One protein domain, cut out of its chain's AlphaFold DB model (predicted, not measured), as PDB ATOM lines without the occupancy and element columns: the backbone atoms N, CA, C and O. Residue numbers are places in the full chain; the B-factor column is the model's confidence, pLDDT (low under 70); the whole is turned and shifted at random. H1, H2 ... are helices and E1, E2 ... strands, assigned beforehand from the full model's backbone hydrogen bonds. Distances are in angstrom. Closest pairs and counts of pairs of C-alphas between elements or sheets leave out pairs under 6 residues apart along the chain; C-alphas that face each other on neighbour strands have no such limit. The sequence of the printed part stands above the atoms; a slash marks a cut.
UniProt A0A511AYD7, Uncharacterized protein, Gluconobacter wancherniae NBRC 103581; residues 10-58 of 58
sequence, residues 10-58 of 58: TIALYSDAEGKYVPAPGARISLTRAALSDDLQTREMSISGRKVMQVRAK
ATOM      1  N   THR A  10      39.518  -3.874  -4.411       91.31
ATOM      2  CA  THR A  10      38.882  -2.664  -4.925       91.31
ATOM      3  C   THR A  10      39.024  -1.527  -3.919       91.31
ATOM      4  O   THR A  10      38.643  -1.668  -2.761       91.31
ATOM      5  N   ILE A  11      39.568  -0.401  -4.370       91.94
ATOM      6  CA  ILE A  11      39.763   0.805  -3.552       91.94
ATOM      7  C   ILE A  11      38.907   1.975  -4.013       91.94
ATOM      8  O   ILE A  11      38.629   2.876  -3.227       91.94
ATOM      9  N   ALA A  12      38.452   1.950  -5.264       92.12
ATOM     10  CA  ALA A  12      37.535   2.941  -5.791       92.12
ATOM     11  C   ALA A  12      36.565   2.321  -6.793       92.12
ATOM     12  O   ALA A  12      36.882   1.346  -7.476       92.12
ATOM     13  N   LEU A  13      35.383   2.910  -6.878       91.25
ATOM     14  CA  LEU A  13      34.324   2.581  -7.817       91.25
ATOM     15  C   LEU A  13      34.076   3.819  -8.672       91.25
ATOM     16  O   LEU A  13      34.038   4.929  -8.153       91.25
ATOM     17  N   TYR A  14      33.918   3.653  -9.975       90.69
ATOM     18  CA  TYR A  14      33.486   4.742 -10.835       90.69
ATOM     19  C   TYR A  14      31.991   4.968 -10.633       90.69
ATOM     20  O   TYR A  14      31.196   4.027 -10.707       90.69
ATOM     21  N   SER A  15      31.628   6.211 -10.341       87.19
ATOM     22  CA  SER A  15      30.244   6.648 -10.239       87.19
ATOM     23  C   SER A  15      29.906   7.449 -11.487       87.19
ATOM     24  O   SER A  15      30.320   8.601 -11.603       87.19
ATOM     25  N   ASP A  16      29.143   6.861 -12.410       85.69
ATOM     26  CA  ASP A  16      28.655   7.561 -13.606       85.69
ATOM     27  C   ASP A  16      27.795   8.784 -13.256       85.69
ATOM     28  O   ASP A  16      27.824   9.781 -13.969       85.69
ATOM     29  N   ALA A  17      27.091   8.754 -12.118       87.38
ATOM     30  CA  ALA A  17      26.288   9.879 -11.641       87.38
ATOM     31  C   ALA A  17      27.134  11.114 -11.278       87.38
ATOM     32  O   ALA A  17      26.665  12.241 -11.407       87.38
ATOM     33  N   GLU A  18      28.375  10.908 -10.825       84.81
ATOM     34  CA  GLU A  18      29.298  11.987 -10.451       84.81
ATOM     35  C   GLU A  18      30.463  12.156 -11.443       84.81
ATOM     36  O   GLU A  18      31.298  13.042 -11.263       84.81
ATOM     37  N   GLY A  19      30.562  11.289 -12.457       87.81
ATOM     38  CA  GLY A  19      31.641  11.273 -13.447       87.81
ATOM     39  C   GLY A  19      33.041  11.009 -12.876       87.81
ATOM     40  O   GLY A  19      34.032  11.333 -13.530       87.81
ATOM     41  N   LYS A  20      33.157  10.451 -11.662       88.88
ATOM     42  CA  LYS A  20      34.432  10.327 -10.931       88.88
ATOM     43  C   LYS A  20      34.579   8.997 -10.193       88.88
ATOM     44  O   LYS A  20      33.600   8.311  -9.900       88.88
ATOM     45  N   TYR A  21      35.819   8.665  -9.836       87.81
ATOM     46  CA  TYR A  21      36.116   7.560  -8.929       87.81
ATOM     47  C   TYR A  21      35.815   7.949  -7.481       87.81
ATOM     48  O   TYR A  21      36.448   8.846  -6.923       87.81
ATOM     49  N   VAL A  22      34.870   7.245  -6.866       89.88
ATOM     50  CA  VAL A  22      34.543   7.355  -5.446       89.88
ATOM     51  C   VAL A  22      35.226   6.235  -4.660       89.88
ATOM     52  O   VAL A  22      35.345   5.120  -5.172       89.88
ATOM     53  N   PRO A  23      35.695   6.482  -3.425       89.44
ATOM     54  CA  PRO A  23      36.288   5.438  -2.597       89.44
ATOM     55  C   PRO A  23      35.314   4.274  -2.400       89.44
ATOM     56  O   PRO A  23      34.137   4.481  -2.104       89.44
ATOM     57  N   ALA A  24      35.800   3.045  -2.557       88.06
ATOM     58  CA  ALA A  24      34.977   1.873  -2.305       88.06
ATOM     59  C   ALA A  24      34.690   1.749  -0.795       88.06
ATOM     60  O   ALA A  24      35.565   2.045   0.026       88.06
ATOM     61  N   PRO A  25      33.497   1.281  -0.394       83.88
ATOM     62  CA  PRO A  25      33.212   1.014   1.009       83.88
ATOM     63  C   PRO A  25      34.191  -0.037   1.553       83.88
ATOM     64  O   PRO A  25      34.342  -1.117   0.987       83.88
ATOM     65  N   GLY A  26      34.890   0.301   2.639       81.00
ATOM     66  CA  GLY A  26      35.941  -0.542   3.220       81.00
ATOM     67  C   GLY A  26      37.329  -0.387   2.584       81.00
ATOM     68  O   GLY A  26      38.253  -1.107   2.973       81.00
ATOM     69  N   ALA A  27      37.515   0.553   1.650       84.12
ATOM     70  CA  ALA A  27      38.826   0.871   1.098       84.12
ATOM     71  C   ALA A  27      39.770   1.375   2.203       84.12
ATOM     72  O   ALA A  27      39.575   2.438   2.785       84.12
ATOM     73  N   ARG A  28      40.824   0.601   2.477       82.12
ATOM     74  CA  ARG A  28      41.892   0.980   3.422       82.12
ATOM     75  C   ARG A  28      43.006   1.800   2.773       82.12
ATOM     76  O   ARG A  28      43.852   2.348   3.469       82.12
ATOM     77  N   ILE A  29      43.036   1.830   1.444       83.00
ATOM     78  CA  ILE A  29      44.061   2.495   0.645       83.00
ATOM     79  C   ILE A  29      43.352   3.513  -0.238       83.00
ATOM     80  O   ILE A  29      42.502   3.145  -1.045       83.00
ATOM     81  N   SER A  30      43.707   4.786  -0.093       85.38
ATOM     82  CA  SER A  30      43.201   5.853  -0.958       85.38
ATOM     83  C   SER A  30      43.856   5.803  -2.339       85.38
ATOM     84  O   SER A  30      45.009   5.391  -2.471       85.38
ATOM     85  N   LEU A  31      43.161   6.319  -3.355       83.06
ATOM     86  CA  LEU A  31      43.680   6.453  -4.724       83.06
ATOM     87  C   LEU A  31      45.040   7.159  -4.773       83.06
ATOM     88  O   LEU A  31      45.963   6.681  -5.424       83.06
ATOM     89  N   THR A  32      45.200   8.245  -4.016       85.69
ATOM     90  CA  THR A  32      46.460   8.997  -3.937       85.69
ATOM     91  C   THR A  32      47.594   8.151  -3.363       85.69
ATOM     92  O   THR A  32      48.703   8.164  -3.883       85.69
ATOM     93  N   ARG A  33      47.320   7.359  -2.317       85.50
ATOM     94  CA  ARG A  33      48.309   6.444  -1.730       85.50
ATOM     95  C   ARG A  33      48.699   5.370  -2.738       85.50
ATOM     96  O   ARG A  33      49.880   5.079  -2.858       85.50
ATOM     97  N   ALA A  34      47.728   4.807  -3.450       86.06
ATOM     98  CA  ALA A  34      47.966   3.797  -4.471       86.06
ATOM     99  C   ALA A  34      48.798   4.323  -5.650       86.06
ATOM    100  O   ALA A  34      49.661   3.606  -6.134       86.06
ATOM    101  N   ALA A  35      48.571   5.568  -6.080       83.94
ATOM    102  CA  ALA A  35      49.332   6.202  -7.156       83.94
ATOM    103  C   ALA A  35      50.769   6.577  -6.748       83.94
ATOM    104  O   ALA A  35      51.653   6.601  -7.594       83.94
ATOM    105  N   LEU A  36      50.996   6.873  -5.463       86.62
ATOM    106  CA  LEU A  36      52.302   7.272  -4.920       86.62
ATOM    107  C   LEU A  36      53.112   6.113  -4.315       86.62
ATOM    108  O   LEU A  36      54.222   6.341  -3.846       86.62
ATOM    109  N   SER A  37      52.556   4.901  -4.234       85.25
ATOM    110  CA  SER A  37      53.246   3.759  -3.617       85.25
ATOM    111  C   SER A  37      53.858   2.860  -4.684       85.25
ATOM    112  O   SER A  37      53.125   2.183  -5.398       85.25
ATOM    113  N   ASP A  38      55.187   2.767  -4.716       83.88
ATOM    114  CA  ASP A  38      55.919   1.810  -5.562       83.88
ATOM    115  C   ASP A  38      55.653   0.338  -5.197       83.88
ATOM    116  O   ASP A  38      55.762  -0.556  -6.042       83.88
ATOM    117  N   ASP A  39      55.257   0.080  -3.946       88.19
ATOM    118  CA  ASP A  39      54.913  -1.255  -3.442       88.19
ATOM    119  C   ASP A  39      53.528  -1.748  -3.898       88.19
ATOM    120  O   ASP A  39      53.137  -2.878  -3.593       88.19
ATOM    121  N   LEU A  40      52.746  -0.905  -4.582       88.06
ATOM    122  CA  LEU A  40      51.386  -1.218  -5.011       88.06
ATOM    123  C   LEU A  40      51.278  -1.225  -6.535       88.06
ATOM    124  O   LEU A  40      51.639  -0.277  -7.220       88.06
ATOM    125  N   GLN A  41      50.686  -2.286  -7.072       90.44
ATOM    126  CA  GLN A  41      50.191  -2.304  -8.440       90.44
ATOM    127  C   GLN A  41      48.738  -1.851  -8.460       90.44
ATOM    128  O   GLN A  41      47.905  -2.397  -7.736       90.44
ATOM    129  N   THR A  42      48.427  -0.890  -9.323       90.69
ATOM    130  CA  THR A  42      47.069  -0.426  -9.613       90.69
ATOM    131  C   THR A  42      46.577  -1.038 -10.922       90.69
ATOM    132  O   THR A  42      47.349  -1.260 -11.855       90.69
ATOM    133  N   ARG A  43      45.278  -1.323 -11.010       90.56
ATOM    134  CA  ARG A  43      44.613  -1.625 -12.283       90.56
ATOM    135  C   ARG A  43      43.192  -1.089 -12.290       90.56
ATOM    136  O   ARG A  43      42.513  -1.108 -11.264       90.56
ATOM    137  N   GLU A  44      42.738  -0.672 -13.460       91.75
ATOM    138  CA  GLU A  44      41.333  -0.379 -13.730       91.75
ATOM    139  C   GLU A  44      40.672  -1.622 -14.336       91.75
ATOM    140  O   GLU A  44      41.269  -2.310 -15.165       91.75
ATOM    141  N   MET A  45      39.456  -1.945 -13.902       91.19
ATOM    142  CA  MET A  45      38.696  -3.059 -14.459       91.19
ATOM    143  C   MET A  45      37.205  -2.754 -14.482       91.19
ATOM    144  O   MET A  45      36.686  -2.125 -13.568       91.19
ATOM    145  N   SER A  46      36.497  -3.251 -15.490       89.56
ATOM    146  CA  SER A  46      35.038  -3.177 -15.543       89.56
ATOM    147  C   SER A  46      34.434  -4.449 -14.954       89.56
ATOM    148  O   SER A  46      34.579  -5.524 -15.530       89.56
ATOM    149  N   ILE A  47      33.749  -4.337 -13.815       85.81
ATOM    150  CA  ILE A  47      33.033  -5.440 -13.164       85.81
ATOM    151  C   ILE A  47      31.534  -5.155 -13.260       85.81
ATOM    152  O   ILE A  47      31.058  -4.142 -12.752       85.81
ATOM    153  N   SER A  48      30.788  -6.047 -13.919       82.38
ATOM    154  CA  SER A  48      29.326  -5.948 -14.069       82.38
ATOM    155  C   SER A  48      28.845  -4.581 -14.584       82.38
ATOM    156  O   SER A  48      27.893  -4.008 -14.061       82.38
ATOM    157  N   GLY A  49      29.546  -4.028 -15.580       82.81
ATOM    158  CA  GLY A  49      29.215  -2.734 -16.190       82.81
ATOM    159  C   GLY A  49      29.669  -1.502 -15.400       82.81
ATOM    160  O   GLY A  49      29.481  -0.390 -15.878       82.81
ATOM    161  N   ARG A  50      30.304  -1.667 -14.231       86.06
ATOM    162  CA  ARG A  50      30.901  -0.569 -13.455       86.06
ATOM    163  C   ARG A  50      32.418  -0.619 -13.534       86.06
ATOM    164  O   ARG A  50      33.013  -1.670 -13.301       86.06
ATOM    165  N   LYS A  51      33.056   0.518 -13.811       92.12
ATOM    166  CA  LYS A  51      34.517   0.625 -13.717       92.12
ATOM    167  C   LYS A  51      34.925   0.667 -12.251       92.12
ATOM    168  O   LYS A  51      34.305   1.350 -11.442       92.12
ATOM    169  N   VAL A  52      35.957  -0.073 -11.891       92.50
ATOM    170  CA  VAL A  52      36.485  -0.140 -10.533       92.50
ATOM    171  C   VAL A  52      38.001  -0.074 -10.583       92.50
ATOM    172  O   VAL A  52      38.634  -0.617 -11.488       92.50
ATOM    173  N   MET A  53      38.592   0.573  -9.587       92.38
ATOM    174  CA  MET A  53      40.035   0.639  -9.433       92.38
ATOM    175  C   MET A  53      40.460  -0.310  -8.324       92.38
ATOM    176  O   MET A  53      39.970  -0.233  -7.192       92.38
ATOM    177  N   GLN A  54      41.360  -1.226  -8.662       91.88
ATOM    178  CA  GLN A  54      41.881  -2.226  -7.745       91.88
ATOM    179  C   GLN A  54      43.369  -2.030  -7.520       91.88
ATOM    180  O   GLN A  54      44.093  -1.572  -8.404       91.88
ATOM    181  N   VAL A  55      43.824  -2.442  -6.343       91.94
ATOM    182  CA  VAL A  55      45.241  -2.489  -5.996       91.94
ATOM    183  C   VAL A  55      45.633  -3.849  -5.464       91.94
ATOM    184  O   VAL A  55      44.813  -4.549  -4.870       91.94
ATOM    185  N   ARG A  56      46.900  -4.200  -5.644       90.31
ATOM    186  CA  ARG A  56      47.554  -5.302  -4.940       90.31
ATOM    187  C   ARG A  56      48.981  -4.913  -4.578       90.31
ATOM    188  O   ARG A  56      49.550  -4.035  -5.219       90.31
ATOM    189  N   ALA A  57      49.554  -5.582  -3.590       88.62
ATOM    190  CA  ALA A  57      50.987  -5.557  -3.345       88.62
ATOM    191  C   ALA A  57      51.740  -6.091  -4.575       88.62
ATOM    192  O   ALA A  57      51.252  -7.010  -5.245       88.62
ATOM    193  N   LYS A  58      52.880  -5.474  -4.880       82.56
ATOM    194  CA  LYS A  58      53.791  -5.900  -5.943       82.56
ATOM    195  C   LYS A  58      54.523  -7.192  -5.585       82.56
ATOM    196  O   LYS A  58      54.775  -7.419  -4.382       82.56
TER     197      LYS A  58
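What this domain is: This is residues 10 to 58 of the 58 residues of an uncharacterized protein of Gluconobacter wancherniae NBRC 103581 (UniProt A0A511AYD7). Two antiparallel hairpins of strands, the short E1 and E2 and the long E3 and E4, join through E1 and E4 into one strongly twisted sheet, which also curls by 84 degrees from edge to edge. One short helix, H1, packs slantwise on one face of this sheet, over the E4 and E3 side, and the other face bears no named helix. The printed part has 49 residues, with E1, E2, H1, E3 and E4 in that order along the chain; the sheet runs E2 E1 E4 E3, all antiparallel, and the class is mostly strand. The whole is compact, with a radius of gyration of the C-alphas of 10.6 A, yet elongated, spanning 31 by 17 by 17 A.

How they stand to each other: Start at E1, residues 10 to 15, an inner strand; a tight link leads to E2, residues 20 to 23, an edge strand, and the two form a hairpin at 142 degrees. Look there for N 13 and O 22, 2.8 A apart and within hydrogen-bond range. Go on to H1, residues 31 to 36, which is on the sheet at a height over the sheet of 8.1 A; each of its O i to N i+4 pairs is within hydrogen-bond range. Next come E3, residues 40 to 47, the other edge strand, and E4, residues 50 to 57, an inner strand; they form a hairpin at 155 degrees, with N 43 and O 54 at 2.9 A and N 52 and O 45 at 2.7 A, both within hydrogen-bond range. E3 bends by 50 degrees at residue 44. E1 and E4 are antiparallel neighbours at 161 degrees, with N 53 and O 12 within hydrogen-bond range at 2.8 A. H1 lies over E4, where 4 of its C-alphas fall, but only just not over E3, where 2 fall; on the local plane it runs slantwise to the strands, at 44 degrees to E4. The closest C-alphas of H1 and E3 are those of Ala 34 and Leu 40, 6.1 A apart. E2 and E3 are apart.

Where its parts are: Find C-alpha 10 at (38.882, -2.664, -4.925); from there E1 runs 13.8 A to Ser 15. E2 covers 9.8 A from Lys 20 to Pro 23, and H1 8.7 A from C-alpha 31 at (43.680, 6.453, -4.724) to Leu 36. E3 runs 20.5 A from Leu 40 to Ile 47, and E4 23.0 A from Arg 50 to C-alpha 57 at (50.987, -5.557, -3.345).

The domain as a whole: The two C-alphas farthest apart, those of Ala 17 and Lys 58, are 32.2 A from each other. The printed part has no cut and ends at the chain's last residue. Of its links, that from E2 to H1, with 7 residues, is short but not tight; the others are tight. Mean pLDDT of the printed part is 87.6, and no printed residue is under 70.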